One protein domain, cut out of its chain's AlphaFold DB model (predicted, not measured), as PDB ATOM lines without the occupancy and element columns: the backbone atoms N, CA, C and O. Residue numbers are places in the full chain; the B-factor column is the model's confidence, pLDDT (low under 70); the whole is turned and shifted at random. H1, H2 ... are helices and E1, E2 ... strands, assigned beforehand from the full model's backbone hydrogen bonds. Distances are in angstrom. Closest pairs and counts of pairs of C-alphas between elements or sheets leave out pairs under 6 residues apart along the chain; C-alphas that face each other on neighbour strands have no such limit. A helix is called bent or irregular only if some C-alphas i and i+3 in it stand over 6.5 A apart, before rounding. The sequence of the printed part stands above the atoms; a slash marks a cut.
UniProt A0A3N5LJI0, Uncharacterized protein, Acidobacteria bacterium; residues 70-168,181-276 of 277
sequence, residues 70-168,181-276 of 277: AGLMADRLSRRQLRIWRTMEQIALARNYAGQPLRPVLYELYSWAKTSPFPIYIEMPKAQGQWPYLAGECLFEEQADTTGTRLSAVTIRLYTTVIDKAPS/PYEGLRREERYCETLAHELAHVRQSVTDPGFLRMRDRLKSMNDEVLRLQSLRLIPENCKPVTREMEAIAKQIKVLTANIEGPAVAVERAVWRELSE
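This is residues 70 to 168 and 181 to 276 of the 277 residues of an uncharacterized protein of Acidobacteria bacterium (UniProt A0A3N5LJI0). Look for a compact head with a long arm: helix H4 lies in the middle of the head over a four-stranded sheet, with H1, H2 and H3 packed round it, and the helical hairpin H5 and H6 makes the arm. The far end of H6 comes back to the head and packs on H4 and H2. The 195 printed residues hold six named helices and four named strands, in the order E1 H1 H2 E2 E3 E4 H3 H4 H5 H6, class mixed; the mixed sheet runs E1 E2 E4 E3. The whole is only just compact, close to loose, with a radius of gyration of the C-alphas of 19.2 A and spans of 70 by 46 by 31 A.

Find C-alpha 71 at (231.315, 198.149, 229.047), where strand E1, residues 71 to 73, begins. Helices H1, 79 to 92, and H2, 104 to 114, follow, then strand E2, 119 to 123. Strands E3, 136 to 145, and E4, 148 to 158, are 28.5 A and 29.5 A long; E4 bends by 50 degrees at residue 152. After H3, 160 to 165, come H4, 187 to 207, 30.6 A, and H5, 211 to 232, 31.3 A. H6, 235 to 275, 52.7 A, ends at C-alpha 275 (218.570, 197.170, 253.738); it is irregular, C-alphas 236 and 239 being 7.5 A apart, and has a kink of 44 degrees near residue 261.

Start at the hub, H4, which touches five helices. It is on the sheet at a height of 8.9 A, over E4 and E3, along the strands; with H2 it makes two layers, helices on one face of a sheet. H4 touches H6 at His 197 and Ala 263, closest C-alphas 4.9 A apart, H1 at Cys 192 and Met 88, 6.0 A, and H3 at Arg 187 and Asp 164, 6.6 A. H2 touches H4 and H6. H5 touches H4 only at the corner. The hairpin H5 and H6 runs opposite ways at 37 degrees, a steep tilt only just past shallow. E1, H1 H2, E2 is a strand-helix-strand unit, parallel neighbour strands joined through helices, with a left-handed crossover; N 73 and O 120 are 2.8 A apart. E2 and E4 are parallel, N 121 to O 154 2.8 A; the hairpin E3 and E4 is antiparallel, N 139 to O 155 2.8 A. Every O i to N i+4 pair is within hydrogen-bond range in H1 to H5, and 33 of 37 in H6.

The C-alphas farthest apart, of Tyr 97 and Glu 236, are 70.8 A apart. Residues 169 to 180 are not printed; C-alphas 168 and 181 are 7.3 A apart across the cut. The links H1 to H2 and E2 to E3 are long. The pLDDT is under 70 at residues 131, 146 and 168.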
ATOM      1  N   ALA A  70     234.400 198.618 225.255       91.44
ATOM      2  CA  ALA A  70     232.995 198.441 225.598       91.44
ATOM      3  C   ALA A  70     232.821 198.113 227.093       91.44
ATOM      4  O   ALA A  70     233.732 197.572 227.725       91.44
ATOM      5  N   GLY A  71     231.651 198.426 227.652       95.69
ATOM      6  CA  GLY A  71     231.315 198.149 229.047       95.69
ATOM      7  C   GLY A  71     231.544 199.329 229.992       95.69
ATOM      8  O   GLY A  71     231.673 200.482 229.586       95.69
ATOM      9  N   LEU A  72     231.571 199.031 231.289       96.81
ATOM     10  CA  LEU A  72     231.618 200.017 232.368       96.81
ATOM     11  C   LEU A  72     233.045 200.539 232.616       96.81
ATOM     12  O   LEU A  72     233.927 199.775 233.013       96.81
ATOM     13  N   MET A  73     233.259 201.841 232.424       97.12
ATOM     14  CA  MET A  73     234.564 202.508 232.468       97.12
ATOM     15  C   MET A  73     234.673 203.455 233.671       97.12
ATOM     16  O   MET A  73     233.842 204.339 233.868       97.12
ATOM     17  N   ALA A  74     235.734 203.292 234.466       96.75
ATOM     18  CA  ALA A  74     236.034 204.109 235.652       96.75
ATOM     19  C   ALA A  74     237.339 204.922 235.504       96.75
ATOM     20  O   ALA A  74     237.915 205.390 236.487       96.75
ATOM     21  N   ASP A  75     237.824 205.074 234.274       95.88
ATOM     22  CA  ASP A  75     239.054 205.783 233.907       95.88
ATOM     23  C   ASP A  75     238.985 207.298 234.171       95.88
ATOM     24  O   ASP A  75     240.006 207.929 234.449       95.88
ATOM     25  N   ARG A  76     237.778 207.877 234.184       96.25
ATOM     26  CA  ARG A  76     237.531 209.294 234.514       96.25
ATOM     27  C   ARG A  76     237.522 209.600 236.018       96.25
ATOM     28  O   ARG A  76     237.327 210.751 236.419       96.25
ATOM     29  N   LEU A  77     237.740 208.601 236.876       97.44
ATOM     30  CA  LEU A  77     237.745 208.776 238.328       97.44
ATOM     31  C   LEU A  77     239.140 209.120 238.867       97.44
ATOM     32  O   LEU A  77     240.135 208.442 238.631       97.44
ATOM     33  N   SER A  78     239.210 210.147 239.714       97.31
ATOM     34  CA  SER A  78     240.394 210.428 240.533       97.31
ATOM     35  C   SER A  78     240.676 209.292 241.521       97.31
ATOM     36  O   SER A  78     239.776 208.562 241.929       97.31
ATOM     37  N   ARG A  79     241.908 209.210 242.044       97.75
ATOM     38  CA  ARG A  79     242.305 208.191 243.044       97.75
ATOM     39  C   ARG A  79     241.361 208.101 244.250       97.75
ATOM     40  O   ARG A  79     241.151 207.022 244.797       97.75
ATOM     41  N   ARG A  80     240.797 209.229 244.698       97.00
ATOM     42  CA  ARG A  80     239.824 209.242 245.801       97.00
ATOM     43  C   ARG A  80     238.495 208.620 245.376       97.00
ATOM     44  O   ARG A  80     237.978 207.796 246.118       97.00
ATOM     45  N   GLN A  81     237.979 209.004 244.214       97.75
ATOM     46  CA  GLN A  81     236.729 208.474 243.667       97.75
ATOM     47  C   GLN A  81     236.860 206.990 243.317       97.75
ATOM     48  O   GLN A  81     235.951 206.225 243.590       97.75
ATOM     49  N   LEU A  82     238.025 206.552 242.836       98.19
ATOM     50  CA  LEU A  82     238.287 205.146 242.544       98.19
ATOM     51  C   LEU A  82     238.209 204.258 243.796       98.19
ATOM     52  O   LEU A  82     237.809 203.104 243.706       98.19
ATOM     53  N   ARG A  83     238.559 204.779 244.981       98.38
ATOM     54  CA  ARG A  83     238.352 204.046 246.243       98.38
ATOM     55  C   ARG A  83     236.869 203.858 246.547       98.38
ATOM     56  O   ARG A  83     236.479 202.749 246.878       98.38
ATOM     57  N   ILE A  84     236.070 204.914 246.383       98.06
ATOM     58  CA  ILE A  84     234.609 204.853 246.537       98.06
ATOM     59  C   ILE A  84     234.031 203.842 245.545       98.06
ATOM     60  O   ILE A  84     233.304 202.937 245.943       98.06
ATOM     61  N   TRP A  85     234.428 203.948 244.275       98.31
ATOM     62  CA  TRP A  85     234.015 203.037 243.216       98.31
ATOM     63  C   TRP A  85     234.305 201.579 243.565       98.31
ATOM     64  O   TRP A  85     233.396 200.765 243.543       98.31
ATOM     65  N   ARG A  86     235.530 201.250 243.991       98.56
ATOM     66  CA  ARG A  86     235.887 199.879 244.395       98.56
ATOM     67  C   ARG A  86     235.012 199.349 245.529       98.56
ATOM     68  O   ARG A  86     234.665 198.175 245.515       98.56
ATOM     69  N   THR A  87     234.645 200.190 246.495       98.50
ATOM     70  CA  THR A  87     233.702 199.790 247.548       98.50
ATOM     71  C   THR A  87     232.311 199.519 246.975       98.50
ATOM     72  O   THR A  87     231.702 198.517 247.333       98.50
ATOM     73  N   MET A  88     231.831 200.336 246.034       98.62
ATOM     74  CA  MET A  88     230.569 200.073 245.328       98.62
ATOM     75  C   MET A  88     230.620 198.768 244.517       98.62
ATOM     76  O   MET A  88     229.669 197.993 244.552       98.62
ATOM     77  N   GLU A  89     231.733 198.477 243.834       98.44
ATOM     78  CA  GLU A  89     231.923 197.213 243.108       98.44
ATOM     79  C   GLU A  89     231.902 196.014 244.060       98.44
ATOM     80  O   GLU A  89     231.242 195.017 243.780       98.44
ATOM     81  N   GLN A  90     232.582 196.115 245.207       98.56
ATOM     82  CA  GLN A  90     232.542 195.087 246.250       98.56
ATOM     83  C   GLN A  90     231.120 194.866 246.763       98.56
ATOM     84  O   GLN A  90     230.729 193.725 246.980       98.56
ATOM     85  N   ILE A  91     230.342 195.941 246.928       98.25
ATOM     86  CA  ILE A  91     228.941 195.869 247.339       98.25
ATOM     87  C   ILE A  91     228.105 195.142 246.275       98.25
ATOM     88  O   ILE A  91     227.388 194.202 246.616       98.25
ATOM     89  N   ALA A  92     228.217 195.530 245.003       98.06
ATOM     90  CA  ALA A  92     227.447 194.945 243.905       98.06
ATOM     91  C   ALA A  92     227.814 193.478 243.616       98.06
ATOM     92  O   ALA A  92     226.955 192.684 243.242       98.06
ATOM     93  N   LEU A  93     229.083 193.104 243.800       98.25
ATOM     94  CA  LEU A  93     229.603 191.761 243.517       98.25
ATOM     95  C   LEU A  93     229.633 190.835 244.739       98.25
ATOM     96  O   LEU A  93     230.126 189.709 244.633       98.25
ATOM     97  N   ALA A  94     229.147 191.291 245.895       97.94
ATOM     98  CA  ALA A  94     229.173 190.510 247.123       97.94
ATOM     99  C   ALA A  94     228.371 189.206 246.968       97.94
ATOM    100  O   ALA A  94     227.277 189.199 246.399       97.94
ATOM    101  N   ARG A  95     228.909 188.096 247.488       98.00
ATOM    102  CA  ARG A  95     228.300 186.759 247.419       98.00
ATOM    103  C   ARG A  95     228.210 186.119 248.801       98.00
ATOM    104  O   ARG A  95     229.047 186.390 249.659       98.00
ATOM    105  N   ASN A  96     227.209 185.267 248.998       96.69
ATOM    106  CA  ASN A  96     227.089 184.429 250.189       96.69
ATOM    107  C   ASN A  96     228.036 183.211 250.113       96.69
ATOM    108  O   ASN A  96     228.727 182.996 249.115       96.69
ATOM    109  N   TYR A  97     228.048 182.380 251.159       97.38
ATOM    110  CA  TYR A  97     228.878 181.167 251.216       97.38
ATOM    111  C   TYR A  97     228.540 180.126 250.136       97.38
ATOM    112  O   TYR A  97     229.398 179.329 249.772       97.38
ATOM    113  N   ALA A  98     227.318 180.152 249.594       97.50
ATOM    114  CA  ALA A  98     226.894 179.310 248.474       97.50
ATOM    115  C   ALA A  98     227.290 179.897 247.102       97.50
ATOM    116  O   ALA A  98     226.919 179.354 246.063       97.50
ATOM    117  N   GLY A  99     228.014 181.022 247.074       97.50
ATOM    118  CA  GLY A  99     228.426 181.699 245.849       97.50
ATOM    119  C   GLY A  99     227.305 182.464 245.144       97.50
ATOM    120  O   GLY A  99     227.521 182.956 244.036       97.50
ATOM    121  N   GLN A 100     226.123 182.609 245.744       97.75
ATOM    122  CA  GLN A 100     225.023 183.388 245.170       97.75
ATOM    123  C   GLN A 100     225.215 184.883 245.464       97.75
ATOM    124  O   GLN A 100     225.723 185.213 246.539       97.75
ATOM    125  N   PRO A 101     224.829 185.798 244.554       97.94
ATOM    126  CA  PRO A 101     224.875 187.233 244.824       97.94
ATOM    127  C   PRO A 101     224.035 187.596 246.050       97.94
ATOM    128  O   PRO A 101     222.884 187.183 246.147       97.94
ATOM    129  N   LEU A 102     224.597 188.392 246.962       97.38
ATOM    130  CA  LEU A 102     223.856 188.918 248.116       97.38
ATOM    131  C   LEU A 102     222.802 189.947 247.701       97.38
ATOM    132  O   LEU A 102     221.811 190.115 248.397       97.38
ATOM    133  N   ARG A 103     223.022 190.628 246.572       97.75
ATOM    134  CA  ARG A 103     222.135 191.655 246.010       97.75
ATOM    135  C   ARG A 103     221.839 191.314 244.547       97.75
ATOM    136  O   ARG A 103     222.560 191.792 243.668       97.75
ATOM    137  N   PRO A 104     220.908 190.381 244.276       98.12
ATOM    138  CA  PRO A 104     220.695 189.834 242.936       98.12
ATOM    139  C   PRO A 104     220.405 190.881 241.855       98.12
ATOM    140  O   PRO A 104     221.042 190.842 240.800       98.12
ATOM    141  N   VAL A 105     219.506 191.834 242.109       98.50
ATOM    142  CA  VAL A 105     219.121 192.886 241.158       98.50
ATOM    143  C   VAL A 105     220.297 193.825 240.903       98.50
ATOM    144  O   VAL A 105     220.622 194.105 239.746       98.50
ATOM    145  N   LEU A 106     220.991 194.269 241.958       98.50
ATOM    146  CA  LEU A 106     222.178 195.117 241.802       98.50
ATOM    147  C   LEU A 106     223.298 194.396 241.033       98.50
ATOM    148  O   LEU A 106     223.930 194.987 240.155       98.50
ATOM    149  N   TYR A 107     223.529 193.118 241.339       98.62
ATOM    150  CA  TYR A 107     224.514 192.284 240.657       98.62
ATOM    151  C   TYR A 107     224.191 192.127 239.169       98.62
ATOM    152  O   TYR A 107     225.096 192.241 238.339       98.62
ATOM    153  N   GLU A 108     222.928 191.869 238.814       98.56
ATOM    154  CA  GLU A 108     222.502 191.703 237.421       98.56
ATOM    155  C   GLU A 108     222.743 192.986 236.621       98.56
ATOM    156  O   GLU A 108     223.377 192.937 235.567       98.56
ATOM    157  N   LEU A 109     222.305 194.138 237.139       98.19
ATOM    158  CA  LEU A 109     222.485 195.437 236.482       98.19
ATOM    159  C   LEU A 109     223.956 195.777 236.283       98.19
ATOM    160  O   LEU A 109     224.366 196.179 235.194       98.19
ATOM    161  N   TYR A 110     224.757 195.591 237.329       98.31
ATOM    162  CA  TYR A 110     226.186 195.855 237.275       98.31
ATOM    163  C   TYR A 110     226.899 194.918 236.286       98.31
ATOM    164  O   TYR A 110     227.733 195.363 235.493       98.31
ATOM    165  N   SER A 111     226.552 193.628 236.296       98.31
ATOM    166  CA  SER A 111     227.121 192.635 235.379       98.31
ATOM    167  C   SER A 111     226.748 192.939 233.929       98.31
ATOM    168  O   SER A 111     227.627 192.955 233.070       98.31
ATOM    169  N   TRP A 112     225.477 193.265 233.673       98.19
ATOM    170  CA  TRP A 112     225.000 193.706 232.362       98.19
ATOM    171  C   TRP A 112     225.771 194.936 231.871       98.19
ATOM    172  O   TRP A 112     226.256 194.944 230.740       98.19
ATOM    173  N   ALA A 113     225.954 195.943 232.732       97.94
ATOM    174  CA  ALA A 113     226.676 197.165 232.387       97.94
ATOM    175  C   ALA A 113     228.145 196.886 232.038       97.94
ATOM    176  O   ALA A 113     228.683 197.467 231.095       97.94
ATOM    177  N   LYS A 114     228.796 195.956 232.751       97.69
ATOM    178  CA  LYS A 114     230.164 195.517 232.434       97.69
ATOM    179  C   LYS A 114     230.280 194.817 231.085       97.69
ATOM    180  O   LYS A 114     231.317 194.951 230.446       97.69
ATOM    181  N   THR A 115     229.245 194.105 230.654       96.75
ATOM    182  CA  THR A 115     229.210 193.406 229.361       96.75
ATOM    183  C   THR A 115     228.489 194.196 228.265       96.75
ATOM    184  O   THR A 115     228.194 193.639 227.209       96.75
ATOM    185  N   SER A 116     228.161 195.469 228.508       95.94
ATOM    186  CA  SER A 116     227.486 196.321 227.527       95.94
ATOM    187  C   SER A 116     228.326 196.450 226.247       95.94
ATOM    188  O   SER A 116     229.545 196.600 226.345       95.94
ATOM    189  N   PRO A 117     227.717 196.441 225.045       93.12
ATOM    190  CA  PRO A 117     228.444 196.569 223.781       93.12
ATOM    191  C   PRO A 117     228.931 197.999 223.487       93.12
ATOM    192  O   PRO A 117     229.591 198.217 222.473       93.12
ATOM    193  N   PHE A 118     228.605 198.973 224.338       93.94
ATOM    194  CA  PHE A 118     229.056 200.360 224.236       93.94
ATOM    195  C   PHE A 118     229.679 200.820 225.564       93.94
ATOM    196  O   PHE A 118     229.388 200.241 226.616       93.94
ATOM    197  N   PRO A 119     230.553 201.839 225.538       96.75
ATOM    198  CA  PRO A 119     231.159 202.382 226.746       96.75
ATOM    199  C   PRO A 119     230.134 203.099 227.637       96.75
ATOM    200  O   PRO A 119     229.366 203.949 227.178       96.75
ATOM    201  N   ILE A 120     230.175 202.785 228.932       97.81
ATOM    202  CA  ILE A 120     229.439 203.462 230.003       97.81
ATOM    203  C   ILE A 120     230.466 204.089 230.949       97.81
ATOM    204  O   ILE A 120     231.052 203.401 231.783       97.81
ATOM    205  N   TYR A 121     230.715 205.388 230.824       98.25
ATOM    206  CA  TYR A 121     231.666 206.113 231.663       98.25
ATOM    207  C   TYR A 121     231.051 206.482 233.010       98.25
ATOM    208  O   TYR A 121     229.923 206.965 233.070       98.25
ATOM    209  N   ILE A 122     231.816 206.322 234.086       98.38
ATOM    210  CA  ILE A 122     231.439 206.769 235.426       98.38
ATOM    211  C   ILE A 122     232.207 208.035 235.787       98.38
ATOM    212  O   ILE A 122     233.439 208.073 235.778       98.38
ATOM    213  N   GLU A 123     231.468 209.060 236.189       97.88
ATOM    214  CA  GLU A 123     231.995 210.315 236.708       97.88
ATOM    215  C   GLU A 123     231.435 210.588 238.108       97.88
ATOM    216  O   GLU A 123     230.290 210.277 238.424       97.88
ATOM    217  N   MET A 124     232.236 211.222 238.968       97.50
ATOM    218  CA  MET A 124     231.792 211.677 240.294       97.50
ATOM    219  C   MET A 124     232.118 213.163 240.475       97.50
ATOM    220  O   MET A 124     233.052 213.486 241.214       97.50
ATOM    221  N   PRO A 125     231.440 214.087 239.771       94.44
ATOM    222  CA  PRO A 125     231.848 215.488 239.724       94.44
ATOM    223  C   PRO A 125     232.059 216.093 241.118       94.44
ATOM    224  O   PRO A 125     231.287 215.863 242.050       94.44
ATOM    225  N   LYS A 126     233.134 216.876 241.280       89.12
ATOM    226  CA  LYS A 126     233.331 217.663 242.505       89.12
ATOM    227  C   LYS A 126     232.291 218.781 242.532       89.12
ATOM    228  O   LYS A 126     232.007 219.367 241.493       89.12
ATOM    229  N   ALA A 127     231.797 219.127 243.717       81.44
ATOM    230  CA  ALA A 127     230.955 220.306 243.876       81.44
ATOM    231  C   ALA A 127     231.725 221.560 243.417       81.44
ATOM    232  O   ALA A 127     232.784 221.877 243.963       81.44
ATOM    233  N   GLN A 128     231.208 222.248 242.401       77.19
ATOM    234  CA  GLN A 128     231.738 223.514 241.900       77.19
ATOM    235  C   GLN A 128     230.609 224.547 241.929       77.19
ATOM    236  O   GLN A 128     229.811 224.630 241.003       77.19
ATOM    237  N   GLY A 129     230.517 225.322 243.013       77.12
ATOM    238  CA  GLY A 129     229.505 226.374 243.146       77.12
ATOM    239  C   GLY A 129     228.111 225.849 243.502       77.12
ATOM    240  O   GLY A 129     227.950 225.181 244.527       77.12
ATOM    241  N   GLN A 130     227.103 226.212 242.697       70.81
ATOM    242  CA  GLN A 130     225.724 225.760 242.895       70.81
ATOM    243  C   GLN A 130     225.638 224.243 242.737       70.81
ATOM    244  O   GLN A 130     226.193 223.650 241.813       70.81
ATOM    245  N   TRP A 131     224.963 223.618 243.693       64.44
ATOM    246  CA  TRP A 131     224.848 222.175 243.758       64.44
ATOM    247  C   TRP A 131     223.782 221.749 242.757       64.44
ATOM    248  O   TRP A 131     222.705 222.352 242.756       64.44
ATOM    249  N   PRO A 132     224.043 220.732 241.921       70.25
ATOM    250  CA  PRO A 132     222.963 220.134 241.165       70.25
ATOM    251  C   PRO A 132     221.930 219.633 242.171       70.25
ATOM    252  O   PRO A 132     222.272 219.059 243.204       70.25
ATOM    253  N   TYR A 133     220.655 219.852 241.873       78.69
ATOM    254  CA  TYR A 133     219.570 219.296 242.677       78.69
ATOM    255  C   TYR A 133     219.412 217.786 242.450       78.69
ATOM    256  O   TYR A 133     218.466 217.206 242.966       78.69
ATOM    257  N   LEU A 134     220.310 217.166 241.670       88.69
ATOM    258  CA  LEU A 134     220.258 215.778 241.230       88.69
ATOM    259  C   LEU A 134     221.284 214.916 241.972       88.69
ATOM    260  O   LEU A 134     222.413 215.351 242.201       88.69
ATOM    261  N   ALA A 135     220.892 213.697 242.342       92.62
ATOM    262  CA  ALA A 135     221.787 212.701 242.933       92.62
ATOM    263  C   ALA A 135     222.604 211.963 241.860       92.62
ATOM    264  O   ALA A 135     223.795 211.706 242.059       92.62
ATOM    265  N   GLY A 136     221.980 211.701 240.710       95.25
ATOM    266  CA  GLY A 136     222.585 211.127 239.517       95.25
ATOM    267  C   GLY A 136     222.060 211.784 238.237       95.25
ATOM    268  O   GLY A 136     221.055 212.498 238.269       95.25
ATOM    269  N   GLU A 137     222.792 211.612 237.137       95.12
ATOM    270  CA  GLU A 137     222.293 211.871 235.781       95.12
ATOM    271  C   GLU A 137     222.971 210.955 234.749       95.12
ATOM    272  O   GLU A 137     224.165 210.645 234.859       95.12
ATOM    273  N   CYS A 138     222.233 210.599 233.697       96.12
ATOM    274  CA  CYS A 138     222.762 209.981 232.484       96.12
ATOM    275  C   CYS A 138     222.889 211.000 231.345       96.12
ATOM    276  O   CYS A 138     221.914 211.629 230.929       96.12
ATOM    277  N   LEU A 139     224.084 211.092 230.768       95.56
ATOM    278  CA  LEU A 139     224.351 211.810 229.528       95.56
ATOM    279  C   LEU A 139     224.534 210.798 228.408       95.56
ATOM    280  O   LEU A 139     225.424 209.953 228.472       95.56
ATOM    281  N   PHE A 140     223.697 210.887 227.386       94.38
ATOM    282  CA  PHE A 140     223.695 209.943 226.279       94.38
ATOM    283  C   PHE A 140     224.379 210.590 225.084       94.38
ATOM    284  O   PHE A 140     224.015 211.690 224.669       94.38
ATOM    285  N   GLU A 141     225.393 209.912 224.565       93.56
ATOM    286  CA  GLU A 141     226.093 210.308 223.358       93.56
ATOM    287  C   GLU A 141     225.496 209.527 222.192       93.56
ATOM    288  O   GLU A 141     225.407 208.297 222.201       93.56
ATOM    289  N   GLU A 142     225.037 210.272 221.200       88.50
ATOM    290  CA  GLU A 142     224.280 209.762 220.073       88.50
ATOM    291  C   GLU A 142     225.076 210.018 218.792       88.50
ATOM    292  O   GLU A 142     225.532 211.135 218.537       88.50
ATOM    293  N   GLN A 143     225.272 208.974 217.988       84.38
ATOM    294  CA  GLN A 143     225.906 209.071 216.680       84.38
ATOM    295  C   GLN A 143     224.833 208.976 215.598       84.38
ATOM    296  O   GLN A 143     224.003 208.064 215.601       84.38
ATOM    297  N   ALA A 144     224.855 209.931 214.668       79.06
ATOM    298  CA  ALA A 144     224.027 209.861 213.475       79.06
ATOM    299  C   ALA A 144     224.522 208.710 212.589       79.06
ATOM    300  O   ALA A 144     225.683 208.699 212.175       79.06
ATOM    301  N   ASP A 145     223.642 207.756 212.309       74.81
ATOM    302  CA  ASP A 145     223.849 206.683 211.344       74.81
ATOM    303  C   ASP A 145     222.824 206.828 210.205       74.81
ATOM    304  O   ASP A 145     221.763 207.440 210.337       74.81
ATOM    305  N   THR A 146     223.144 206.238 209.062       68.19
ATOM    306  CA  THR A 146     222.309 206.132 207.860       68.19
ATOM    307  C   THR A 146     220.910 205.562 208.119       68.19
ATOM    308  O   THR A 146     219.986 205.855 207.365       68.19
ATOM    309  N   THR A 147     220.737 204.777 209.186       70.56
ATOM    310  CA  THR A 147     219.468 204.137 209.574       70.56
ATOM    311  C   THR A 147     218.753 204.830 210.739       70.56
ATOM    312  O   THR A 147     217.641 204.437 211.094       70.56
ATOM    313  N   GLY A 148     219.353 205.873 211.322       71.81
ATOM    314  CA  GLY A 148     218.807 206.604 212.463       71.81
ATOM    315  C   GLY A 148     219.871 206.976 213.490       71.81
ATOM    316  O   GLY A 148     221.072 206.908 213.238       71.81
ATOM    317  N   THR A 149     219.427 207.388 214.671       75.50
ATOM    318  CA  THR A 149     220.334 207.749 215.758       75.50
ATOM    319  C   THR A 149     220.666 206.521 216.597       75.50
ATOM    320  O   THR A 149     219.763 205.863 217.120       75.50
ATOM    321  N   ARG A 150     221.955 206.203 216.734       82.25
ATOM    322  CA  ARG A 150     222.434 205.085 217.553       82.25
ATOM    323  C   ARG A 150     223.162 205.608 218.785       82.25
ATOM    324  O   ARG A 150     223.991 206.509 218.687       82.25
ATOM    325  N   LEU A 151     222.889 204.996 219.933       89.25
ATOM    326  CA  LEU A 151     223.634 205.250 221.162       89.25
ATOM    327  C   LEU A 151     225.095 204.800 220.991       89.25
ATOM    328  O   LEU A 151     225.346 203.621 220.725       89.25
ATOM    329  N   SER A 152     226.042 205.729 221.118       92.00
ATOM    330  CA  SER A 152     227.480 205.470 220.958       92.00
ATOM    331  C   SER A 152     228.207 205.357 222.297       92.00
ATOM    332  O   SER A 152     229.124 204.547 222.424       92.00
ATOM    333  N   ALA A 153     227.783 206.123 223.301       95.62
ATOM    334  CA  ALA A 153     228.290 206.047 224.665       95.62
ATOM    335  C   ALA A 153     227.268 206.592 225.668       95.62
ATOM    336  O   ALA A 153     226.359 207.343 225.312       95.62
ATOM    337  N   VAL A 154     227.443 206.249 226.944       97.00
ATOM    338  CA  VAL A 154     226.716 206.885 228.049       97.00
ATOM    339  C   VAL A 154     227.699 207.314 229.122       97.00
ATOM    340  O   VAL A 154     228.617 206.575 229.456       97.00
ATOM    341  N   THR A 155     227.510 208.501 229.689       98.06
ATOM    342  CA  THR A 155     228.216 208.944 230.892       98.06
ATOM    343  C   THR A 155     227.222 209.022 232.047       98.06
ATOM    344  O   THR A 155     226.264 209.785 231.981       98.06
ATOM    345  N   ILE A 156     227.456 208.256 233.111       98.19
ATOM    346  CA  ILE A 156     226.711 208.339 234.369       98.19
ATOM    347  C   ILE A 156     227.496 209.218 235.333       98.19
ATOM    348  O   ILE A 156     228.650 208.930 235.666       98.19
ATOM    349  N   ARG A 157     226.859 210.279 235.820       97.56
ATOM    350  CA  ARG A 157     227.422 211.161 236.841       97.56
ATOM    351  C   ARG A 157     226.750 210.906 238.170       97.56
ATOM    352  O   ARG A 157     225.544 211.055 238.287       97.56
ATOM    353  N   LEU A 158     227.548 210.586 239.183       97.00
ATOM    354  CA  LEU A 158     227.089 210.431 240.559       97.00
ATOM    355  C   LEU A 158     227.527 211.637 241.390       97.00
ATOM    356  O   LEU A 158     228.715 211.834 241.680       97.00
ATOM    357  N   TYR A 159     226.565 212.438 241.833       95.75
ATOM    358  CA  TYR A 159     226.815 213.600 242.675       95.75
ATOM    359  C   TYR A 159     226.907 213.179 244.141       95.75
ATOM    360  O   TYR A 159     226.050 213.497 244.961       95.75
ATOM    361  N   THR A 160     228.001 212.492 244.486       95.19
ATOM    362  CA  THR A 160     228.276 211.951 245.837       95.19
ATOM    363  C   THR A 160     227.989 212.939 246.964       95.19
ATOM    364  O   THR A 160     227.437 212.571 247.991       95.19
ATOM    365  N   THR A 161     228.292 214.217 246.753       92.69
ATOM    366  CA  THR A 161     228.042 215.259 247.748       92.69
ATOM    367  C   THR A 161     226.546 215.551 247.975       92.69
ATOM    368  O   THR A 161     226.163 215.870 249.099       92.69
ATOM    369  N   VAL A 162     225.705 215.442 246.939       92.25
ATOM    370  CA  VAL A 162     224.239 215.566 247.035       92.25
ATOM    371  C   VAL A 162     223.675 214.333 247.733       92.25
ATOM    372  O   VAL A 162     222.915 214.478 248.685       92.25
ATOM    373  N   ILE A 163     224.131 213.140 247.338       93.50
ATOM    374  CA  ILE A 163     223.724 211.863 247.945       93.50
ATOM    375  C   ILE A 163     224.063 211.829 249.446       93.50
ATOM    376  O   ILE A 163     223.234 211.453 250.272       93.50
ATOM    377  N   ASP A 164     225.254 212.299 249.825       92.62
ATOM    378  CA  ASP A 164     225.693 212.379 251.226       92.62
ATOM    379  C   ASP A 164     224.786 213.272 252.084       92.62
ATOM    380  O   ASP A 164     224.629 213.037 253.282       92.62
ATOM    381  N   LYS A 165     224.215 214.321 251.482       90.50
ATOM    382  CA  LYS A 165     223.357 215.304 252.155       90.50
ATOM    383  C   LYS A 165     221.873 214.965 252.073       90.50
ATOM    384  O   LYS A 165     221.080 215.646 252.725       90.50
ATOM    385  N   ALA A 166     221.494 213.968 251.277       86.62
ATOM    386  CA  ALA A 166     220.102 213.602 251.095       86.62
ATOM    387  C   ALA A 166     219.498 213.174 252.447       86.62
ATOM    388  O   ALA A 166     220.076 212.327 253.149       86.62
ATOM    389  N   PRO A 167     218.366 213.778 252.855       79.19
ATOM    390  CA  PRO A 167     217.738 213.447 254.118       79.19
ATOM    391  C   PRO A 167     217.312 211.986 254.083       79.19
ATOM    392  O   PRO A 167     216.642 211.541 253.163       79.19
ATOM    393  N   SER A 168     217.725 211.244 255.099       66.81
ATOM    394  CA  SER A 168     217.539 209.791 255.155       66.81
ATOM    395  C   SER A 168     216.363 209.393 256.028       66.81
ATOM    396  O   SER A 168     216.313 208.237 256.399       66.81
ATOM    397  N   PRO A 181     213.968 206.745 249.426       88.06
ATOM    398  CA  PRO A 181     215.348 206.691 248.960       88.06
ATOM    399  C   PRO A 181     216.345 206.911 250.099       88.06
ATOM    400  O   PRO A 181     216.150 207.788 250.949       88.06
ATOM    401  N   TYR A 182     217.413 206.116 250.119       92.88
ATOM    402  CA  TYR A 182     218.517 206.173 251.082       92.88
ATOM    403  C   TYR A 182     218.190 205.856 252.553       92.88
ATOM    404  O   TYR A 182     219.110 205.863 253.386       92.88
ATOM    405  N   GLU A 183     216.929 205.606 252.914       91.81
ATOM    406  CA  GLU A 183     216.534 205.284 254.291       91.81
ATOM    407  C   GLU A 183     217.247 204.005 254.753       91.81
ATOM    408  O   GLU A 183     217.306 203.014 254.031       91.81
ATOM    409  N   GLY A 184     217.837 204.029 255.952       91.31
ATOM    410  CA  GLY A 184     218.557 202.880 256.525       91.31
ATOM    411  C   GLY A 184     219.923 202.551 255.898       91.31
ATOM    412  O   GLY A 184     220.709 201.819 256.511       91.31
ATOM    413  N   LEU A 185     220.254 203.138 254.743       94.31
ATOM    414  CA  LEU A 185     221.474 202.831 253.998       94.31
ATOM    415  C   LEU A 185     222.700 203.596 254.501       94.31
ATOM    416  O   LEU A 185     222.653 204.803 254.791       94.31
ATOM    417  N   ARG A 186     223.839 202.897 254.538       95.56
ATOM    418  CA  ARG A 186     225.170 203.484 254.732       95.56
ATOM    419  C   ARG A 186     225.580 204.276 253.497       95.56
ATOM    420  O   ARG A 186     225.025 204.126 252.415       95.56
ATOM    421  N   ARG A 187     226.599 205.116 253.655       95.94
ATOM    422  CA  ARG A 187     227.047 206.059 252.627       95.94
ATOM    423  C   ARG A 187     227.271 205.411 251.255       95.94
ATOM    424  O   ARG A 187     226.699 205.867 250.275       95.94
ATOM    425  N   GLU A 188     228.073 204.357 251.179       97.50
ATOM    426  CA  GLU A 188     228.397 203.708 249.905       97.50
ATOM    427  C   GLU A 188     227.219 202.904 249.333       97.50
ATOM    428  O   GLU A 188     227.091 202.800 248.117       97.50
ATOM    429  N   GLU A 189     226.319 202.408 250.184       97.62
ATOM    430  CA  GLU A 189     225.077 201.742 249.760       97.62
ATOM    431  C   GLU A 189     224.140 202.738 249.067       97.62
ATOM    432  O   GLU A 189     223.561 202.410 248.037       97.62
ATOM    433  N   ARG A 190     224.080 203.989 249.539       97.44
ATOM    434  CA  ARG A 190     223.332 205.058 248.851       97.44
ATOM    435  C   ARG A 190     223.870 205.335 247.457       97.44
ATOM    436  O   ARG A 190     223.096 205.556 246.536       97.44
ATOM    437  N   TYR A 191     225.190 205.297 247.276       98.19
ATOM    438  CA  TYR A 191     225.773 205.439 245.941       98.19
ATOM    439  C   TYR A 191     225.393 204.267 245.033       98.19
ATOM    440  O   TYR A 191     225.199 204.472 243.838       98.19
ATOM    441  N   CYS A 192     225.291 203.052 245.580       98.50
ATOM    442  CA  CYS A 192     224.824 201.881 244.838       98.50
ATOM    443  C   CYS A 192     223.340 201.977 244.474       98.50
ATOM    444  O   CYS A 192     222.994 201.623 243.351       98.50
ATOM    445  N   GLU A 193     222.494 202.487 245.370       97.94
ATOM    446  CA  GLU A 193     221.087 202.789 245.080       97.94
ATOM    447  C   GLU A 193     220.972 203.782 243.911       97.94
ATOM    448  O   GLU A 193     220.358 203.456 242.896       97.94
ATOM    449  N   THR A 194     221.662 204.931 243.981       97.94
ATOM    450  CA  THR A 194     221.667 205.913 242.882       97.94
ATOM    451  C   THR A 194     222.223 205.315 241.589       97.94
ATOM    452  O   THR A 194     221.654 205.509 240.520       97.94
ATOM    453  N   LEU A 195     223.323 204.555 241.651       98.56
ATOM    454  CA  LEU A 195     223.889 203.911 240.464       98.56
ATOM    455  C   LEU A 195     222.899 202.930 239.825       98.56
ATOM    456  O   LEU A 195     222.833 202.866 238.602       98.56
ATOM    457  N   ALA A 196     222.150 202.166 240.621       98.56
ATOM    458  CA  ALA A 196     221.157 201.232 240.100       98.56
ATOM    459  C   ALA A 196     220.033 201.956 239.352       98.56
ATOM    460  O   ALA A 196     219.642 201.503 238.276       98.56
ATOM    461  N   HIS A 197     219.572 203.092 239.882       98.31
ATOM    462  CA  HIS A 197     218.603 203.960 239.215       98.31
ATOM    463  C   HIS A 197     219.127 204.424 237.846       98.31
ATOM    464  O   HIS A 197     218.480 204.210 236.822       98.31
ATOM    465  N   GLU A 198     220.344 204.975 237.792       98.38
ATOM    466  CA  GLU A 198     220.927 205.443 236.527       98.38
ATOM    467  C   GLU A 198     221.192 204.287 235.547       98.38
ATOM    468  O   GLU A 198     220.906 204.392 234.357       98.38
ATOM    469  N   LEU A 199     221.675 203.135 236.024       98.50
ATOM    470  CA  LEU A 199     221.862 201.947 235.183       98.50
ATOM    471  C   LEU A 199     220.542 201.417 234.613       98.50
ATOM    472  O   LEU A 199     220.544 200.883 233.502       98.50
ATOM    473  N   ALA A 200     219.426 201.575 235.329       98.31
ATOM    474  CA  ALA A 200     218.109 201.237 234.805       98.31
ATOM    475  C   ALA A 200     217.735 202.133 233.616       98.31
ATOM    476  O   ALA A 200     217.308 201.604 232.590       98.31
ATOM    477  N   HIS A 201     217.991 203.447 233.693       97.62
ATOM    478  CA  HIS A 201     217.832 204.364 232.553       97.62
ATOM    479  C   HIS A 201     218.722 203.972 231.375       97.62
ATOM    480  O   HIS A 201     218.262 203.933 230.231       97.62
ATOM    481  N   VAL A 202     219.987 203.619 231.635       97.44
ATOM    482  CA  VAL A 202     220.892 203.147 230.576       97.44
ATOM    483  C   VAL A 202     220.339 201.883 229.922       97.44
ATOM    484  O   VAL A 202     220.251 201.824 228.697       97.44
ATOM    485  N   ARG A 203     219.909 200.886 230.703       97.56
ATOM    486  CA  ARG A 203     219.325 199.648 230.166       97.56
ATOM    487  C   ARG A 203     218.064 199.932 229.360       97.56
ATOM    488  O   ARG A 203     217.955 199.441 228.238       97.56
ATOM    489  N   GLN A 204     217.171 200.775 229.875       96.62
ATOM    490  CA  GLN A 204     215.947 201.167 229.181       96.62
ATOM    491  C   GLN A 204     216.245 201.851 227.847       96.62
ATOM    492  O   GLN A 204     215.612 201.514 226.851       96.62
ATOM    493  N   SER A 205     217.259 202.720 227.776       94.62
ATOM    494  CA  SER A 205     217.650 203.374 226.521       94.62
ATOM    495  C   SER A 205     218.099 202.412 225.418       94.62
ATOM    496  O   SER A 205     218.042 202.756 224.239       94.62
ATOM    497  N   VAL A 206     218.539 201.210 225.799       93.81
ATOM    498  CA  VAL A 206     218.971 200.156 224.877       93.81
ATOM    499  C   VAL A 206     217.810 199.244 224.502       93.81
ATOM    500  O   VAL A 206     217.713 198.811 223.358       93.81
ATOM    501  N   THR A 207     216.945 198.919 225.463       94.88
ATOM    502  CA  THR A 207     215.872 197.931 225.273       94.88
ATOM    503  C   THR A 207     214.569 198.532 224.759       94.88
ATOM    504  O   THR A 207     213.763 197.808 224.183       94.88
ATOM    505  N   ASP A 208     214.344 199.829 224.971       94.88
ATOM    506  CA  ASP A 208     213.159 200.557 224.525       94.88
ATOM    507  C   ASP A 208     213.545 201.603 223.463       94.88
ATOM    508  O   ASP A 208     214.035 202.688 223.798       94.88
ATOM    509  N   PRO A 209     213.272 201.336 222.170       89.19
ATOM    510  CA  PRO A 209     213.546 202.277 221.086       89.19
ATOM    511  C   PRO A 209     212.827 203.626 221.225       89.19
ATOM    512  O   PRO A 209     213.173 204.574 220.518       89.19
ATOM    513  N   GLY A 210     211.778 203.717 222.047       92.88
ATOM    514  CA  GLY A 210     211.034 204.942 222.327       92.88
ATOM    515  C   GLY A 210     211.651 205.818 223.412       92.88
ATOM    516  O   GLY A 210     211.360 207.014 223.440       92.88
ATOM    517  N   PHE A 211     212.520 205.271 224.262       94.06
ATOM    518  CA  PHE A 211     213.003 205.945 225.467       94.06
ATOM    519  C   PHE A 211     213.697 207.280 225.183       94.06
ATOM    520  O   PHE A 211     213.303 208.312 225.728       94.06
ATOM    521  N   LEU A 212     214.681 207.290 224.277       91.69
ATOM    522  CA  LEU A 212     215.425 208.511 223.942       91.69
ATOM    523  C   LEU A 212     214.502 209.586 223.347       91.69
ATOM    524  O   LEU A 212     214.565 210.747 223.749       91.69
ATOM    525  N   ARG A 213     213.540 209.189 222.498       93.31
ATOM    526  CA  ARG A 213     212.523 210.110 221.958       93.31
ATOM    527  C   ARG A 213     211.615 210.676 223.048       93.31
ATOM    528  O   ARG A 213     211.279 211.856 222.999       93.31
ATOM    529  N   MET A 214     211.210 209.863 224.028       94.62
ATOM    530  CA  MET A 214     210.416 210.334 225.168       94.62
ATOM    531  C   MET A 214     211.198 211.343 226.008       94.62
ATOM    532  O   MET A 214     210.643 212.375 226.384       94.62
ATOM    533  N   ARG A 215     212.487 211.088 226.259       93.00
ATOM    534  CA  ARG A 215     213.368 212.003 226.996       93.00
ATOM    535  C   ARG A 215     213.544 213.332 226.261       93.00
ATOM    536  O   ARG A 215     213.408 214.392 226.870       93.00
ATOM    537  N   ASP A 216     213.790 213.292 224.955       91.94
ATOM    538  CA  ASP A 216     213.933 214.502 224.142       91.94
ATOM    539  C   ASP A 216     212.620 215.290 224.076       91.94
ATOM    540  O   ASP A 216     212.616 216.520 224.179       91.94
ATOM    541  N   ARG A 217     211.481 214.586 223.995       95.56
ATOM    542  CA  ARG A 217     210.160 215.206 224.093       95.56
ATOM    543  C   ARG A 217     209.956 215.874 225.450       95.56
ATOM    544  O   ARG A 217     209.520 217.019 225.484       95.56
ATOM    545  N   LEU A 218     210.296 215.200 226.548       94.25
ATOM    546  CA  LEU A 218     210.209 215.757 227.898       94.25
ATOM    547  C   LEU A 218     211.074 217.018 228.037       94.25
ATOM    548  O   LEU A 218     210.599 218.029 228.549       94.25
ATOM    549  N   LYS A 219     212.308 216.998 227.517       92.06
ATOM    550  CA  LYS A 219     213.192 218.172 227.478       92.06
ATOM    551  C   LYS A 219     212.564 219.331 226.701       92.06
ATOM    552  O   LYS A 219     212.435 220.419 227.248       92.06
ATOM    553  N   SER A 220     212.096 219.078 225.479       94.88
ATOM    554  CA  SER A 220     211.430 220.091 224.650       94.88
ATOM    555  C   SER A 220     210.201 220.695 225.338       94.88
ATOM    556  O   SER A 220     209.965 221.895 225.227       94.88
ATOM    557  N   MET A 221     209.427 219.892 226.071       93.50
ATOM    558  CA  MET A 221     208.262 220.380 226.813       93.50
ATOM    559  C   MET A 221     208.651 221.213 228.036       93.50
ATOM    560  O   MET A 221     207.984 222.205 228.319       93.50
ATOM    561  N   ASN A 222     209.730 220.860 228.737       90.44
ATOM    562  CA  ASN A 222     210.269 221.695 229.810       90.44
ATOM    563  C   ASN A 222     210.755 223.049 229.275       90.44
ATOM    564  O   ASN A 222     210.421 224.083 229.854       90.44
ATOM    565  N   ASP A 223     211.470 223.057 228.147       90.94
ATOM    566  CA  ASP A 223     211.917 224.292 227.487       90.94
ATOM    567  C   ASP A 223     210.720 225.170 227.082       90.94
ATOM    568  O   ASP A 223     210.739 226.390 227.261       90.94
ATOM    569  N   GLU A 224     209.635 224.550 226.614       92.75
ATOM    570  CA  GLU A 224     208.399 225.247 226.269       92.75
ATOM    571  C   GLU A 224     207.699 225.856 227.492       92.75
ATOM    572  O   GLU A 224     207.250 227.001 227.435       92.75
ATOM    573  N   VAL A 225     207.655 225.153 228.630       90.81
ATOM    574  CA  VAL A 225     207.140 225.726 229.887       90.81
ATOM    575  C   VAL A 225     207.946 226.960 230.289       90.81
ATOM    576  O   VAL A 225     207.355 227.976 230.652       90.81
ATOM    577  N   LEU A 226     209.278 226.907 230.196       89.12
ATOM    578  CA  LEU A 226     210.142 228.053 230.499       89.12
ATOM    579  C   LEU A 226     209.890 229.221 229.533       89.12
ATOM    580  O   LEU A 226     209.804 230.377 229.957       89.12
ATOM    581  N   ARG A 227     209.696 228.932 228.242       90.88
ATOM    582  CA  ARG A 227     209.313 229.939 227.244       90.88
ATOM    583  C   ARG A 227     207.976 230.590 227.606       90.88
ATOM    584  O   ARG A 227     207.886 231.817 227.642       90.88
ATOM    585  N   LEU A 228     206.957 229.796 227.925       89.31
ATOM    586  CA  LEU A 228     205.630 230.277 228.311       89.31
ATOM    587  C   LEU A 228     205.656 231.104 229.603       89.31
ATOM    588  O   LEU A 228     204.973 232.123 229.686       89.31
ATOM    589  N   GLN A 229     206.498 230.751 230.578       87.44
ATOM    590  CA  GLN A 229     206.679 231.554 231.795       87.44
ATOM    591  C   GLN A 229     207.108 232.991 231.484       87.44
ATOM    592  O   GLN A 229     206.578 233.923 232.087       87.44
ATOM    593  N   SER A 230     208.003 233.185 230.510       88.75
ATOM    594  CA  SER A 230     208.411 234.532 230.089       88.75
ATOM    595  C   SER A 230     207.248 235.341 229.494       88.75
ATOM    596  O   SER A 230     207.142 236.542 229.736       88.75
ATOM    597  N   LEU A 231     206.325 234.679 228.788       87.25
ATOM    598  CA  LEU A 231     205.146 235.303 228.176       87.25
ATOM    599  C   LEU A 231     204.035 235.602 229.185       87.25
ATOM    600  O   LEU A 231     203.282 236.558 228.993       87.25
ATOM    601  N   ARG A 232     203.945 234.825 230.273       85.38
ATOM    602  CA  ARG A 232     202.962 235.020 231.354       85.38
ATOM    603  C   ARG A 232     203.120 236.368 232.068       85.38
ATOM    604  O   ARG A 232     202.162 236.850 232.664       85.38
ATOM    605  N   LEU A 233     204.303 236.981 231.994       85.12
ATOM    606  CA  LEU A 233     204.580 238.299 232.571       85.12
ATOM    607  C   LEU A 233     203.814 239.438 231.873       85.12
ATOM    608  O   LEU A 233     203.714 240.531 232.428       85.12
ATOM    609  N   ILE A 234     203.262 239.191 230.680       87.75
ATOM    610  CA  ILE A 234     202.406 240.127 229.948       87.75
ATOM    611  C   ILE A 234     200.950 239.913 230.412       87.75
ATOM    612  O   ILE A 234     200.423 238.811 230.220       87.75
ATOM    613  N   PRO A 235     200.278 240.915 231.022       83.44
ATOM    614  CA  PRO A 235     198.951 240.751 231.626       83.44
ATOM    615  C   PRO A 235     197.896 240.143 230.693       83.44
ATOM    616  O   PRO A 235     197.130 239.270 231.108       83.44
ATOM    617  N   GLU A 236     197.899 240.542 229.421       85.88
ATOM    618  CA  GLU A 236     196.967 240.089 228.384       85.88
ATOM    619  C   GLU A 236     197.118 238.590 228.079       85.88
ATOM    620  O   GLU A 236     196.149 237.916 227.725       85.88
ATOM    621  N   ASN A 237     198.317 238.042 228.286       84.50
ATOM    622  CA  ASN A 237     198.645 236.649 228.005       84.50
ATOM    623  C   ASN A 237     198.454 235.731 229.218       84.50
ATOM    624  O   ASN A 237     198.473 234.511 229.067       84.50
ATOM    625  N   CYS A 238     198.244 236.274 230.421       84.25
ATOM    626  CA  CYS A 238     198.307 235.496 231.659       84.25
ATOM    627  C   CYS A 238     197.330 234.304 231.680       84.25
ATOM    628  O   CYS A 238     197.734 233.171 231.950       84.25
ATOM    629  N   LYS A 239     196.052 234.519 231.338       85.94
ATOM    630  CA  LYS A 239     195.027 233.456 231.328       85.94
ATOM    631  C   LYS A 239     195.243 232.386 230.242       85.94
ATOM    632  O   LYS A 239     195.217 231.207 230.602       85.94
ATOM    633  N   PRO A 240     195.432 232.727 228.950       87.38
ATOM    634  CA  PRO A 240     195.662 231.712 227.920       87.38
ATOM    635  C   PRO A 240     196.963 230.933 228.153       87.38
ATOM    636  O   PRO A 240     196.939 229.706 228.100       87.38
ATOM    637  N   VAL A 241     198.053 231.614 228.530       89.62
ATOM    638  CA  VAL A 241     199.346 230.971 228.818       89.62
ATOM    639  C   VAL A 241     199.249 230.013 230.004       89.62
ATOM    640  O   VAL A 241     199.801 228.919 229.952       89.62
ATOM    641  N   THR A 242     198.504 230.367 231.055       89.56
ATOM    642  CA  THR A 242     198.327 229.472 232.213       89.56
ATOM    643  C   THR A 242     197.650 228.157 231.807       89.56
ATOM    644  O   THR A 242     198.121 227.088 232.188       89.56
ATOM    645  N   ARG A 243     196.600 228.207 230.973       92.12
ATOM    646  CA  ARG A 243     195.923 226.993 230.476       92.12
ATOM    647  C   ARG A 243     196.843 226.124 229.619       92.12
ATOM    648  O   ARG A 243     196.802 224.900 229.722       92.12
ATOM    649  N   GLU A 244     197.663 226.747 228.779       93.75
ATOM    650  CA  GLU A 244     198.637 226.040 227.945       93.75
ATOM    651  C   GLU A 244     199.723 225.364 228.797       93.75
ATOM    652  O   GLU A 244     199.987 224.171 228.633       93.75
ATOM    653  N   MET A 245     200.269 226.080 229.785       91.19
ATOM    654  CA  MET A 245     201.223 225.530 230.753       91.19
ATOM    655  C   MET A 245     200.633 224.339 231.522       91.19
ATOM    656  O   MET A 245     201.311 223.329 231.687       91.19
ATOM    657  N   GLU A 246     199.370 224.410 231.954       93.00
ATOM    658  CA  GLU A 246     198.677 223.295 232.619       93.00
ATOM    659  C   GLU A 246     198.498 222.070 231.706       93.00
ATOM    660  O   GLU A 246     198.608 220.927 232.158       93.00
ATOM    661  N   ALA A 247     198.221 222.277 230.416       94.19
ATOM    662  CA  ALA A 247     198.104 221.184 229.454       94.19
ATOM    663  C   ALA A 247     199.456 220.491 229.217       94.19
ATOM    664  O   ALA A 247     199.528 219.257 229.205       94.19
ATOM    665  N   ILE A 248     200.530 221.274 229.085       92.81
ATOM    666  CA  ILE A 248     201.902 220.768 228.955       92.81
ATOM    667  C   ILE A 248     202.326 220.036 230.231       92.81
ATOM    668  O   ILE A 248     202.874 218.939 230.159       92.81
ATOM    669  N   ALA A 249     201.989 220.572 231.401       90.88
ATOM    670  CA  ALA A 249     202.269 219.960 232.693       90.88
ATOM    671  C   ALA A 249     201.684 218.556 232.854       90.88
ATOM    672  O   ALA A 249     202.352 217.643 233.343       90.88
ATOM    673  N   LYS A 250     200.430 218.360 232.425       94.50
ATOM    674  CA  LYS A 250     199.781 217.042 232.453       94.50
ATOM    675  C   LYS A 250     200.545 216.032 231.600       94.50
ATOM    676  O   LYS A 250     200.731 214.897 232.026       94.50
ATOM    677  N   GLN A 251     201.020 216.451 230.430       95.94
ATOM    678  CA  GLN A 251     201.821 215.605 229.544       95.94
ATOM    679  C   GLN A 251     203.223 215.334 230.109       95.94
ATOM    680  O   GLN A 251     203.661 214.186 230.080       95.94
ATOM    681  N   ILE A 252     203.888 216.343 230.688       94.06
ATOM    682  CA  ILE A 252     205.162 216.182 231.408       94.06
ATOM    683  C   ILE A 252     205.010 215.119 232.496       94.06
ATOM    684  O   ILE A 252     205.802 214.188 232.543       94.06
ATOM    685  N   LYS A 253     203.947 215.187 233.307       93.25
ATOM    686  CA  LYS A 253     203.687 214.202 234.367       93.25
ATOM    687  C   LYS A 253     203.597 212.768 233.831       93.25
ATOM    688  O   LYS A 253     204.152 211.861 234.443       93.25
ATOM    689  N   VAL A 254     202.909 212.562 232.705       95.19
ATOM    690  CA  VAL A 254     202.795 211.237 232.066       95.19
ATOM    691  C   VAL A 254     204.151 210.767 231.536       95.19
ATOM    692  O   VAL A 254     204.544 209.635 231.800       95.19
ATOM    693  N   LEU A 255     204.891 211.634 230.838       93.75
ATOM    694  CA  LEU A 255     206.217 211.298 230.310       93.75
ATOM    695  C   LEU A 255     207.211 210.973 231.425       93.75
ATOM    696  O   LEU A 255     207.898 209.961 231.342       93.75
ATOM    697  N   THR A 256     207.246 211.778 232.487       94.00
ATOM    698  CA  THR A 256     208.081 211.519 233.663       94.00
ATOM    699  C   THR A 256     207.729 210.179 234.298       94.00
ATOM    700  O   THR A 256     208.631 209.416 234.601       94.00
ATOM    701  N   ALA A 257     206.446 209.835 234.450       93.44
ATOM    702  CA  ALA A 257     206.068 208.532 235.001       93.44
ATOM    703  C   ALA A 257     206.543 207.356 234.124       93.44
ATOM    704  O   ALA A 257     206.988 206.343 234.657       93.44
ATOM    705  N   ASN A 258     206.488 207.499 232.798       95.12
ATOM    706  CA  ASN A 258     206.938 206.464 231.862       95.12
ATOM    707  C   ASN A 258     208.468 206.321 231.810       95.12
ATOM    708  O   ASN A 258     208.971 205.219 231.603       95.12
ATOM    709  N   ILE A 259     209.197 207.428 231.981       95.31
ATOM    710  CA  ILE A 259     210.665 207.454 231.992       95.31
ATOM    711  C   ILE A 259     211.200 206.983 233.349       95.31
ATOM    712  O   ILE A 259     212.022 206.081 233.399       95.31
ATOM    713  N   GLU A 260     210.711 207.548 234.453       95.19
ATOM    714  CA  GLU A 260     211.245 207.301 235.800       95.19
ATOM    715  C   GLU A 260     210.669 206.044 236.457       95.19
ATOM    716  O   GLU A 260     211.315 205.436 237.304       95.19
ATOM    717  N   GLY A 261     209.455 205.624 236.089       95.06
ATOM    718  CA  GLY A 261     208.767 204.491 236.714       95.06
ATOM    719  C   GLY A 261     209.598 203.199 236.742       95.06
ATOM    720  O   GLY A 261     209.743 202.613 237.820       95.06
ATOM    721  N   PRO A 262     210.173 202.754 235.606       96.62
ATOM    722  CA  PRO A 262     211.047 201.583 235.570       96.62
ATOM    723  C   PRO A 262     212.297 201.726 236.449       96.62
ATOM    724  O   PRO A 262     212.622 200.799 237.194       96.62
ATOM    725  N   ALA A 263     212.962 202.885 236.423       95.81
ATOM    726  CA  ALA A 263     214.148 203.144 237.239       95.81
ATOM    727  C   ALA A 263     213.827 203.158 238.741       95.81
ATOM    728  O   ALA A 263     214.518 202.504 239.518       95.81
ATOM    729  N   VAL A 264     212.715 203.779 239.148       95.75
ATOM    730  CA  VAL A 264     212.226 203.784 240.540       95.75
ATOM    731  C   VAL A 264     211.855 202.378 241.021       95.75
ATOM    732  O   VAL A 264     212.055 202.043 242.191       95.75
ATOM    733  N   ALA A 265     211.307 201.527 240.148       96.25
ATOM    734  CA  ALA A 265     211.013 200.138 240.499       96.25
ATOM    735  C   ALA A 265     212.299 199.339 240.778       96.25
ATOM    736  O   ALA A 265     212.351 198.587 241.755       96.25
ATOM    737  N   VAL A 266     213.334 199.542 239.957       97.62
ATOM    738  CA  VAL A 266     214.669 198.960 240.150       97.62
ATOM    739  C   VAL A 266     215.329 199.488 241.423       97.62
ATOM    740  O   VAL A 266     215.793 198.699 242.245       97.62
ATOM    741  N   GLU A 267     215.332 200.805 241.612       96.19
ATOM    742  CA  GLU A 267     215.893 201.482 242.782       96.19
ATOM    743  C   GLU A 267     215.278 200.942 244.077       96.19
ATOM    744  O   GLU A 267     215.993 200.558 244.999       96.19
ATOM    745  N   ARG A 268     213.949 200.786 244.108       96.06
ATOM    746  CA  ARG A 268     213.230 200.184 245.237       96.06
ATOM    747  C   ARG A 268     213.646 198.742 245.508       96.06
ATOM    748  O   ARG A 268     213.721 198.348 246.671       96.06
ATOM    749  N   ALA A 269     213.848 197.935 244.467       97.12
ATOM    750  CA  ALA A 269     214.282 196.552 244.633       97.12
ATOM    751  C   ALA A 269     215.693 196.496 245.235       97.12
ATOM    752  O   ALA A 269     215.899 195.813 246.234       97.12
ATOM    753  N   VAL A 270     216.621 197.292 244.701       97.38
ATOM    754  CA  VAL A 270     217.993 197.396 245.217       97.38
ATOM    755  C   VAL A 270     218.018 197.946 246.641       97.38
ATOM    756  O   VAL A 270     218.752 197.432 247.477       97.38
ATOM    757  N   TRP A 271     217.186 198.933 246.967       96.19
ATOM    758  CA  TRP A 271     217.074 199.450 248.330       96.19
ATOM    759  C   TRP A 271     216.692 198.358 249.343       96.19
ATOM    760  O   TRP A 271     217.283 198.305 250.424       96.19
ATOM    761  N   ARG A 272     215.770 197.446 248.994       95.81
ATOM    762  CA  ARG A 272     215.430 196.292 249.850       95.81
ATOM    763  C   ARG A 272     216.635 195.371 250.039       95.81
ATOM    764  O   ARG A 272     216.996 195.090 251.176       95.81
ATOM    765  N   GLU A 273     217.314 195.007 248.948       96.88
ATOM    766  CA  GLU A 273     218.525 194.168 248.989       96.88
ATOM    767  C   GLU A 273     219.664 194.789 249.814       96.88
ATOM    768  O   GLU A 273     220.472 194.080 250.409       96.88
ATOM    769  N   LEU A 274     219.775 196.119 249.825       96.19
ATOM    770  CA  LEU A 274     220.789 196.841 250.598       96.19
ATOM    771  C   LEU A 274     220.399 197.014 252.074       96.19
ATOM    772  O   LEU A 274     221.280 197.183 252.918       96.19
ATOM    773  N   SER A 275     219.102 196.986 252.383       93.75
ATOM    774  CA  SER A 275     218.570 197.170 253.738       93.75
ATOM    775  C   SER A 275     218.497 195.865 254.535       93.75
ATOM    776  O   SER A 275     218.607 195.893 255.763       93.75
ATOM    777  N   GLU A 276     218.338 194.731 253.853       87.69
ATOM    778  CA  GLU A 276     218.396 193.389 254.435       87.69
ATOM    779  C   GLU A 276     219.858 193.053 254.789       87.69
ATOM    780  O   GLU A 276     220.717 192.927 253.916       87.69
TER     781      GLU A 276